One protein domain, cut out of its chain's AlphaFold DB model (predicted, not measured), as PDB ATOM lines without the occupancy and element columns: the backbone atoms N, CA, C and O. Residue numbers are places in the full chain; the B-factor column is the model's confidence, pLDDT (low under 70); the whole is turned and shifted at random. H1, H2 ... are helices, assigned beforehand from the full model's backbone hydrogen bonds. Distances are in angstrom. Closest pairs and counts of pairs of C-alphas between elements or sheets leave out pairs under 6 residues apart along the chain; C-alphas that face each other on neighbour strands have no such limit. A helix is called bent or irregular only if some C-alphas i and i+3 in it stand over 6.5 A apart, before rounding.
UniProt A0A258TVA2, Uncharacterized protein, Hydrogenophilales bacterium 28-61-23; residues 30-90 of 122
ATOM      1  N   ILE A  30     -13.512   3.896  45.029       95.62
ATOM      2  CA  ILE A  30     -14.294   2.692  44.709       95.62
ATOM      3  C   ILE A  30     -13.498   1.760  43.785       95.62
ATOM      4  O   ILE A  30     -13.416   0.567  44.063       95.62
ATOM      5  N   GLU A  31     -12.874   2.266  42.718       95.38
ATOM      6  CA  GLU A  31     -12.092   1.432  41.789       95.38
ATOM      7  C   GLU A  31     -10.874   0.782  42.454       95.38
ATOM      8  O   GLU A  31     -10.543  -0.365  42.157       95.38
ATOM      9  N   LYS A  32     -10.218   1.496  43.374       94.62
ATOM     10  CA  LYS A  32      -9.050   1.003  44.116       94.62
ATOM     11  C   LYS A  32      -9.425  -0.049  45.158       94.62
ATOM     12  O   LYS A  32      -8.746  -1.067  45.263       94.62
ATOM     13  N   ALA A  33     -10.468   0.205  45.948       93.44
ATOM     14  CA  ALA A  33     -10.834  -0.637  47.086       93.44
ATOM     15  C   ALA A  33     -11.813  -1.763  46.712       93.44
ATOM     16  O   ALA A  33     -11.741  -2.858  47.269       93.44
ATOM     17  N   PHE A  34     -12.705  -1.515  45.750       95.12
ATOM     18  CA  PHE A  34     -13.790  -2.417  45.371       95.12
ATOM     19  C   PHE A  34     -13.985  -2.514  43.840       95.12
ATOM     20  O   PHE A  34     -15.056  -2.167  43.335       95.12
ATOM     21  N   PRO A  35     -13.022  -3.088  43.086       95.50
ATOM     22  CA  PRO A  35     -13.107  -3.212  41.622       95.50
ATOM     23  C   PRO A  35     -14.363  -3.935  41.113       95.50
ATOM     24  O   PRO A  35     -14.862  -3.672  40.022       95.50
ATOM     25  N   ARG A  36     -14.892  -4.879  41.902       96.38
ATOM     26  CA  ARG A  36     -16.154  -5.555  41.585       96.38
ATOM     27  C   ARG A  36     -17.326  -4.574  41.637       96.38
ATOM     28  O   ARG A  36     -18.168  -4.604  40.754       96.38
ATOM     29  N   ILE A  37     -17.380  -3.720  42.660       95.25
ATOM     30  CA  ILE A  37     -18.466  -2.751  42.822       95.25
ATOM     31  C   ILE A  37     -18.426  -1.732  41.684       95.25
ATOM     32  O   ILE A  37     -19.468  -1.495  41.083       95.25
ATOM     33  N   SER A  38     -17.253  -1.192  41.336       96.44
ATOM     34  CA  SER A  38     -17.138  -0.266  40.198       96.44
ATOM     35  C   SER A  38     -17.564  -0.916  38.879       96.44
ATOM     36  O   SER A  38     -18.282  -0.294  38.101       96.44
ATOM     37  N   GLY A  39     -17.198  -2.182  38.648       96.50
ATOM     38  CA  GLY A  39     -17.641  -2.939  37.475       96.50
ATOM     39  C   GLY A  39     -19.165  -3.052  37.366       96.50
ATOM     40  O   GLY A  39     -19.723  -2.784  36.304       96.50
ATOM     41  N   GLU A  40     -19.840  -3.387  38.467       96.88
ATOM     42  CA  GLU A  40     -21.308  -3.463  38.518       96.88
ATOM     43  C   GLU A  40     -21.960  -2.085  38.323       96.88
ATOM     44  O   GLU A  40     -22.907  -1.962  37.549       96.88
ATOM     45  N   ILE A  41     -21.423  -1.025  38.948       96.00
ATOM     46  CA  ILE A  41     -21.908   0.353  38.745       96.00
ATOM     47  C   ILE A  41     -21.844   0.713  37.258       96.00
ATOM     48  O   ILE A  41     -22.841   1.159  36.695       96.00
ATOM     49  N   CYS A  42     -20.704   0.475  36.605       95.44
ATOM     50  CA  CYS A  42     -20.522   0.751  35.181       95.44
ATOM     51  C   CYS A  42     -21.490  -0.049  34.298       95.44
ATOM     52  O   CYS A  42     -22.027   0.494  33.333       95.44
ATOM     53  N   ALA A  43     -21.729  -1.323  34.620       96.12
ATOM     54  CA  ALA A  43     -22.640  -2.176  33.864       96.12
ATOM     55  C   ALA A  43     -24.108  -1.741  34.002       96.12
ATOM     56  O   ALA A  43     -24.864  -1.802  33.031       96.12
ATOM     57  N   LEU A  44     -24.512  -1.287  35.192       95.56
ATOM     58  CA  LEU A  44     -25.900  -0.950  35.507       95.56
ATOM     59  C   LEU A  44     -26.251   0.523  35.247       95.56
ATOM     60  O   LEU A  44     -27.434   0.837  35.153       95.56
ATOM     61  N   TRP A  45     -25.265   1.414  35.085       93.62
ATOM     62  CA  TRP A  45     -25.443   2.877  35.080       93.62
ATOM     63  C   TRP A  45     -26.549   3.401  34.150       93.62
ATOM     64  O   TRP A  45     -27.296   4.314  34.506       93.62
ATOM     65  N   ALA A  46     -26.663   2.825  32.949       88.56
ATOM     66  CA  ALA A  46     -27.651   3.233  31.950       88.56
ATOM     67  C   ALA A  46     -29.069   2.688  32.218       88.56
ATOM     68  O   ALA A  46     -30.033   3.174  31.630       88.56
ATOM     69  N   GLY A  47     -29.206   1.671  33.071       88.19
ATOM     70  CA  GLY A  47     -30.475   1.016  33.382       88.19
ATOM     71  C   GLY A  47     -31.243   1.682  34.524       88.19
ATOM     72  O   GLY A  47     -30.769   2.625  35.151       88.19
ATOM     73  N   GLY A  48     -32.449   1.181  34.805       85.62
ATOM     74  CA  GLY A  48     -33.217   1.525  36.016       85.62
ATOM     75  C   GLY A  48     -32.718   0.808  37.277       85.62
ATOM     76  O   GLY A  48     -32.912   1.289  38.384       85.62
ATOM     77  N   GLU A  49     -32.017  -0.314  37.106       92.50
ATOM     78  CA  GLU A  49     -31.552  -1.170  38.207       92.50
ATOM     79  C   GLU A  49     -30.427  -0.539  39.047       92.50
ATOM     80  O   GLU A  49     -30.166  -0.980  40.165       92.50
ATOM     81  N   ILE A  50     -29.754   0.497  38.529       94.69
ATOM     82  CA  ILE A  50     -28.662   1.175  39.242       94.69
ATOM     83  C   ILE A  50     -29.130   1.821  40.545       94.69
ATOM     84  O   ILE A  50     -28.380   1.817  41.517       94.69
ATOM     85  N   ASP A  51     -30.363   2.330  40.580       92.06
ATOM     86  CA  ASP A  51     -30.927   2.991  41.757       92.06
ATOM     87  C   ASP A  51     -31.031   1.986  42.916       92.06
ATOM     88  O   ASP A  51     -30.443   2.184  43.977       92.06
ATOM     89  N   ALA A  52     -31.640   0.823  42.654       92.75
ATOM     90  CA  ALA A  52     -31.743  -0.267  43.624       92.75
ATOM     91  C   ALA A  52     -30.370  -0.820  44.043       92.75
ATOM     92  O   ALA A  52     -30.169  -1.191  45.201       92.75
ATOM     93  N   TYR A  53     -29.413  -0.876  43.112       94.19
ATOM     94  CA  TYR A  53     -28.064  -1.337  43.417       94.19
ATOM     95  C   TYR A  53     -27.331  -0.374  44.357       94.19
ATOM     96  O   TYR A  53     -26.821  -0.818  45.385       94.19
ATOM     97  N   ILE A  54     -27.311   0.928  44.053       93.62
ATOM     98  CA  ILE A  54     -26.678   1.945  44.907       93.62
ATOM     99  C   ILE A  54     -27.365   1.998  46.276       93.62
ATOM    100  O   ILE A  54     -26.677   2.003  47.299       93.62
ATOM    101  N   ASP A  55     -28.696   1.931  46.316       91.62
ATOM    102  CA  ASP A  55     -29.453   1.880  47.567       91.62
ATOM    103  C   ASP A  55     -29.065   0.660  48.408       91.62
ATOM    104  O   ASP A  55     -28.864   0.792  49.608       91.62
ATOM    105  N   SER A  56     -28.856  -0.513  47.799       91.12
ATOM    106  CA  SER A  56     -28.400  -1.715  48.519       91.12
ATOM    107  C   SER A  56     -26.974  -1.614  49.082       91.12
ATOM    108  O   SER A  56     -26.592  -2.387  49.964       91.12
ATOM    109  N   LEU A  57     -26.158  -0.694  48.554       91.44
ATOM    110  CA  LEU A  57     -24.819  -0.410  49.068       91.44
ATOM    111  C   LEU A  57     -24.860   0.597  50.220       91.44
ATOM    112  O   LEU A  57     -24.047   0.488  51.137       91.44
ATOM    113  N   LEU A  58     -25.782   1.564  50.167       89.56
ATOM    114  CA  LEU A  58     -25.909   2.641  51.151       89.56
ATOM    115  C   LEU A  58     -26.815   2.277  52.334       89.56
ATOM    116  O   LEU A  58     -26.550   2.691  53.463       89.56
ATOM    117  N   LEU A  59     -27.882   1.518  52.089       84.50
ATOM    118  CA  LEU A  59     -28.854   1.099  53.090       84.50
ATOM    119  C   LEU A  59     -28.470  -0.283  53.621       84.50
ATOM    120  O   LEU A  59     -28.477  -1.285  52.908       84.50
ATOM    121  N   ASP A  60     -28.129  -0.323  54.904       65.50
ATOM    122  CA  ASP A  60     -27.831  -1.557  55.621       65.50
ATOM    123  C   ASP A  60     -29.105  -2.400  55.798       65.50
ATOM    124  O   ASP A  60     -29.923  -2.125  56.675       65.50
ATOM    125  N   ASP A  61     -29.287  -3.427  54.958       60.81
ATOM    126  CA  ASP A  61     -30.364  -4.421  55.130       60.81
ATOM    127  C   ASP A  61     -29.940  -5.621  56.005       60.81
ATOM    128  O   ASP A  61     -30.791  -6.383  56.465       60.81
ATOM    129  N   ARG A  62     -28.631  -5.795  56.273       61.72
ATOM    130  CA  ARG A  62     -28.067  -7.098  56.694       61.72
ATOM    131  C   ARG A  62     -27.390  -7.115  58.056       61.72
ATOM    132  O   ARG A  62     -27.027  -8.201  58.497       61.72
ATOM    133  N   GLY A  63     -27.228  -5.975  58.728       64.12
ATOM    134  CA  GLY A  63     -26.856  -5.868  60.147       64.12
ATOM    135  C   GLY A  63     -25.449  -6.348  60.532       64.12
ATOM    136  O   GLY A  63     -25.060  -6.182  61.684       64.12
ATOM    137  N   ASP A  64     -24.684  -6.922  59.597       69.81
ATOM    138  CA  ASP A  64     -23.371  -7.541  59.847       69.81
ATOM    139  C   ASP A  64     -22.286  -7.060  58.860       69.81
ATOM    140  O   ASP A  64     -21.381  -7.801  58.472       69.81
ATOM    141  N   ARG A  65     -22.378  -5.810  58.378       72.56
ATOM    142  CA  ARG A  65     -21.364  -5.212  57.489       72.56
ATOM    143  C   ARG A  65     -20.523  -4.156  58.199       72.56
ATOM    144  O   ARG A  65     -21.033  -3.282  58.885       72.56
ATOM    145  N   MET A  66     -19.220  -4.186  57.917       76.62
ATOM    146  CA  MET A  66     -18.181  -3.279  58.439       76.62
ATOM    147  C   MET A  66     -18.242  -1.835  57.890       76.62
ATOM    148  O   MET A  66     -17.291  -1.076  58.067       76.62
ATOM    149  N   GLY A  67     -19.339  -1.443  57.231       84.75
ATOM    150  CA  GLY A  67     -19.443  -0.169  56.516       84.75
ATOM    151  C   GLY A  67     -18.419  -0.024  55.381       84.75
ATOM    152  O   GLY A  67     -17.645  -0.937  55.083       84.75
ATOM    153  N   PHE A  68     -18.425   1.139  54.731       90.38
ATOM    154  CA  PHE A  68     -17.399   1.530  53.764       90.38
ATOM    155  C   PHE A  68     -16.412   2.523  54.391       90.38
ATOM    156  O   PHE A  68     -16.802   3.292  55.273       90.38
ATOM    157  N   PRO A  69     -15.149   2.554  53.923       92.62
ATOM    158  CA  PRO A  69     -14.264   3.693  54.156       92.62
ATOM    159  C   PRO A  69     -14.939   4.997  53.721       92.62
ATOM    160  O   PRO A  69     -15.718   4.997  52.764       92.62
ATOM    161  N   ILE A  70     -14.631   6.103  54.399       91.12
ATOM    162  CA  ILE A  70     -15.306   7.386  54.166       91.12
ATOM    163  C   ILE A  70     -15.146   7.865  52.720       91.12
ATOM    164  O   ILE A  70     -16.101   8.338  52.122       91.12
ATOM    165  N   GLU A  71     -13.984   7.633  52.116       93.19
ATOM    166  CA  GLU A  71     -13.682   8.029  50.741       93.19
ATOM    167  C   GLU A  71     -14.550   7.268  49.729       93.19
ATOM    168  O   GLU A  71     -14.961   7.808  48.708       93.19
ATOM    169  N   VAL A  72     -14.854   6.004  50.026       94.44
ATOM    170  CA  VAL A  72     -15.716   5.156  49.194       94.44
ATOM    171  C   VAL A  72     -17.180   5.535  49.392       94.44
ATOM    172  O   VAL A  72     -17.938   5.589  48.426       94.44
ATOM    173  N   LEU A  73     -17.578   5.818  50.634       93.69
ATOM    174  CA  LEU A  73     -18.929   6.267  50.953       93.69
ATOM    175  C   LEU A  73     -19.248   7.609  50.281       93.69
ATOM    176  O   LEU A  73     -20.311   7.739  49.676       93.69
ATOM    177  N   ASP A  74     -18.324   8.569  50.333       94.56
ATOM    178  CA  ASP A  74     -18.466   9.878  49.688       94.56
ATOM    179  C   ASP A  74     -18.672   9.734  48.174       94.56
ATOM    180  O   ASP A  74     -19.576  10.352  47.608       94.56
ATOM    181  N   GLU A  75     -17.890   8.872  47.513       95.81
ATOM    182  CA  GLU A  75     -18.071   8.585  46.085       95.81
ATOM    183  C   GLU A  75     -19.430   7.928  45.791       95.81
ATOM    184  O   GLU A  75     -20.093   8.298  44.820       95.81
ATOM    185  N   LEU A  76     -19.894   6.993  46.627       95.50
ATOM    186  CA  LEU A  76     -21.200   6.346  46.451       95.50
ATOM    187  C   LEU A  76     -22.365   7.333  46.620       95.50
ATOM    188  O   LEU A  76     -23.293   7.331  45.809       95.50
ATOM    189  N   ILE A  77     -22.308   8.210  47.628       94.81
ATOM    190  CA  ILE A  77     -23.310   9.266  47.847       94.81
ATOM    191  C   ILE A  77     -23.310  10.251  46.674       94.81
ATOM    192  O   ILE A  77     -24.371  10.655  46.194       94.81
ATOM    193  N   PHE A  78     -22.127  10.618  46.177       95.50
ATOM    194  CA  PHE A  78     -21.993  11.480  45.008       95.50
ATOM    195  C   PHE A  78     -22.658  10.871  43.764       95.50
ATOM    196  O   PHE A  78     -23.439  11.546  43.089       95.50
ATOM    197  N   LEU A  79     -22.410   9.587  43.490       95.56
ATOM    198  CA  LEU A  79     -23.034   8.874  42.373       95.56
ATOM    199  C   LEU A  79     -24.560   8.790  42.519       95.56
ATOM    200  O   LEU A  79     -25.268   9.033  41.539       95.56
ATOM    201  N   ALA A  80     -25.070   8.525  43.727       94.06
ATOM    202  CA  ALA A  80     -26.506   8.545  44.016       94.06
ATOM    203  C   ALA A  80     -27.127   9.917  43.699       94.06
ATOM    204  O   ALA A  80     -28.173  10.005  43.057       94.06
ATOM    205  N   GLY A  81     -26.446  11.001  44.085       93.00
ATOM    206  CA  GLY A  81     -26.875  12.370  43.801       93.00
ATOM    207  C   GLY A  81     -26.919  12.690  42.305       93.00
ATOM    208  O   GLY A  81     -27.911  13.244  41.828       93.00
ATOM    209  N   ILE A  82     -25.884  12.306  41.546       92.62
ATOM    210  CA  ILE A  82     -25.879  12.452  40.079       92.62
ATOM    211  C   ILE A  82     -27.060  11.707  39.479       92.62
ATOM    212  O   ILE A  82     -27.794  12.262  38.661       92.62
ATOM    213  N   ARG A  83     -27.235  10.446  39.870       91.31
ATOM    214  CA  ARG A  83     -28.274   9.592  39.317       91.31
ATOM    215  C   ARG A  83     -29.666  10.153  39.602       91.31
ATOM    216  O   ARG A  83     -30.461  10.267  38.671       91.31
ATOM    217  N   TRP A  84     -29.914  10.588  40.836       90.25
ATOM    218  CA  TRP A  84     -31.145  11.279  41.213       90.25
ATOM    219  C   TRP A  84     -31.379  12.512  40.340       90.25
ATOM    220  O   TRP A  84     -32.480  12.721  39.839       90.25
ATOM    221  N   HIS A  85     -30.343  13.316  40.102       89.31
ATOM    222  CA  HIS A  85     -30.476  14.489  39.249       89.31
ATOM    223  C   HIS A  85     -30.848  14.087  37.816       89.31
ATOM    224  O   HIS A  85     -31.816  14.598  37.267       89.31
ATOM    225  N   LEU A  86     -30.159  13.107  37.231       87.56
ATOM    226  CA  LEU A  86     -30.441  12.625  35.877       87.56
ATOM    227  C   LEU A  86     -31.851  12.038  35.729       87.56
ATOM    228  O   LEU A  86     -32.502  12.288  34.715       87.56
ATOM    229  N   SER A  87     -32.349  11.299  36.724       85.44
ATOM    230  CA  SER A  87     -33.697  10.722  36.677       85.44
ATOM    231  C   SER A  87     -34.796  11.782  36.814       85.44
ATOM    232  O   SER A  87     -35.870  11.631  36.237       85.44
ATOM    233  N   HIS A  88     -34.532  12.868  37.547       83.25
ATOM    234  CA  HIS A  88     -35.499  13.944  37.794       83.25
ATOM    235  C   HIS A  88     -35.372  15.129  36.820       83.25
ATOM    236  O   HIS A  88     -36.290  15.939  36.728       83.25
ATOM    237  N   LEU A  89     -34.291  15.214  36.035       76.88
ATOM    238  CA  LEU A  89     -34.128  16.186  34.944       76.88
ATOM    239  C   LEU A  89     -34.957  15.845  33.689       76.88
ATOM    240  O   LEU A  89     -34.949  16.608  32.721       76.88
ATOM    241  N   CYS A  90     -35.697  14.729  33.689       56.38
ATOM    242  CA  CYS A  90     -36.648  14.364  32.637       56.38
ATOM    243  C   CYS A  90     -37.826  15.359  32.599       56.38
ATOM    244  O   CYS A  90     -38.912  15.113  33.120       56.38
TER     245      CYS A  90
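Overview. This is residues 30 to 90 of the 122 residues of an uncharacterized protein of Hydrogenophilales bacterium 28-61-23 (UniProt A0A258TVA2). Three helices run up and down in an open arrangement, with H3 between H2 and H4 along the chain and at the corner of an L, touching both, while H2 and H4 stay apart. The long H4 makes one side, the four-residue H1 sits at the beginning of H2, and residues 59 to 66, in the link from H3 to H4, stick out as a loop. The printed part has 61 residues with four named helices in the order H1, H2, H3, H4 and no named strand; the class is all helix. The whole is compact, with a radius of gyration of the C-alphas of 11.8 A, and elongated, spanning 36 by 24 by 18 A.

Along the chain. H1 covers residues 30 to 33 and begins at C-alpha 30 (-14.294, 2.692, 44.709). After a tight link of one residue, H2 takes residues 35 to 44, 14.4 A from first to last C-alpha. A tight link of four residues follows, and H3 takes residues 49 to 58, 14.6 A, beginning at C-alpha 49 (-31.552, -1.170, 38.207). After a long link of 11 residues, H4 takes residues 70 to 88, 26.8 A, and ends at C-alpha 88 (-35.499, 13.944, 37.794). No helix is bent or irregular.

Arrangement. H1 and H2 touch only at the corner by their link, the closest C-alphas being those of Glu 31 and Ser 38, 5.6 A apart. H1 and H4 only just touch, with 3 pairs of C-alphas within 8 A; H4 does so with residues 72 to 75 alone, and the closest C-alphas, those of Ile 30 and Val 72, are 5.3 A apart. H2 and H3 form a helical hairpin: they touch, with the C-alphas of Leu 44 and Ile 50 closest at 5.1 A, and run opposite ways at a shallow tilt of 34 degrees, only just short of steep. H3 and H4 form a second helical hairpin, touching with 7 pairs of C-alphas within 8 A. Their closest C-alphas are those of Ile 54 and Ala 80, 6.7 A apart, and they run opposite ways at a shallow tilt of 33 degrees, only just short of steep. H1 and H3 are apart, and so are H2 and H4. In H2, H3 and H4 every O i to N i+4 pair is within hydrogen-bond range; H1 is too short for such a pair, and its one O i to N i+3 pair is not within range.

Size, cuts and confidence. The C-alphas farthest apart are those of Asp 64 and Cys 90, 37.4 A. Without residues 59 to 66, which stand free, the body spans 33 by 20 by 16 A. The printed part has no cut, and its one long link is that from H3 to H4. The mean pLDDT of the printed part is 88.9, with residues 60 to 64 and residue 90 under 70.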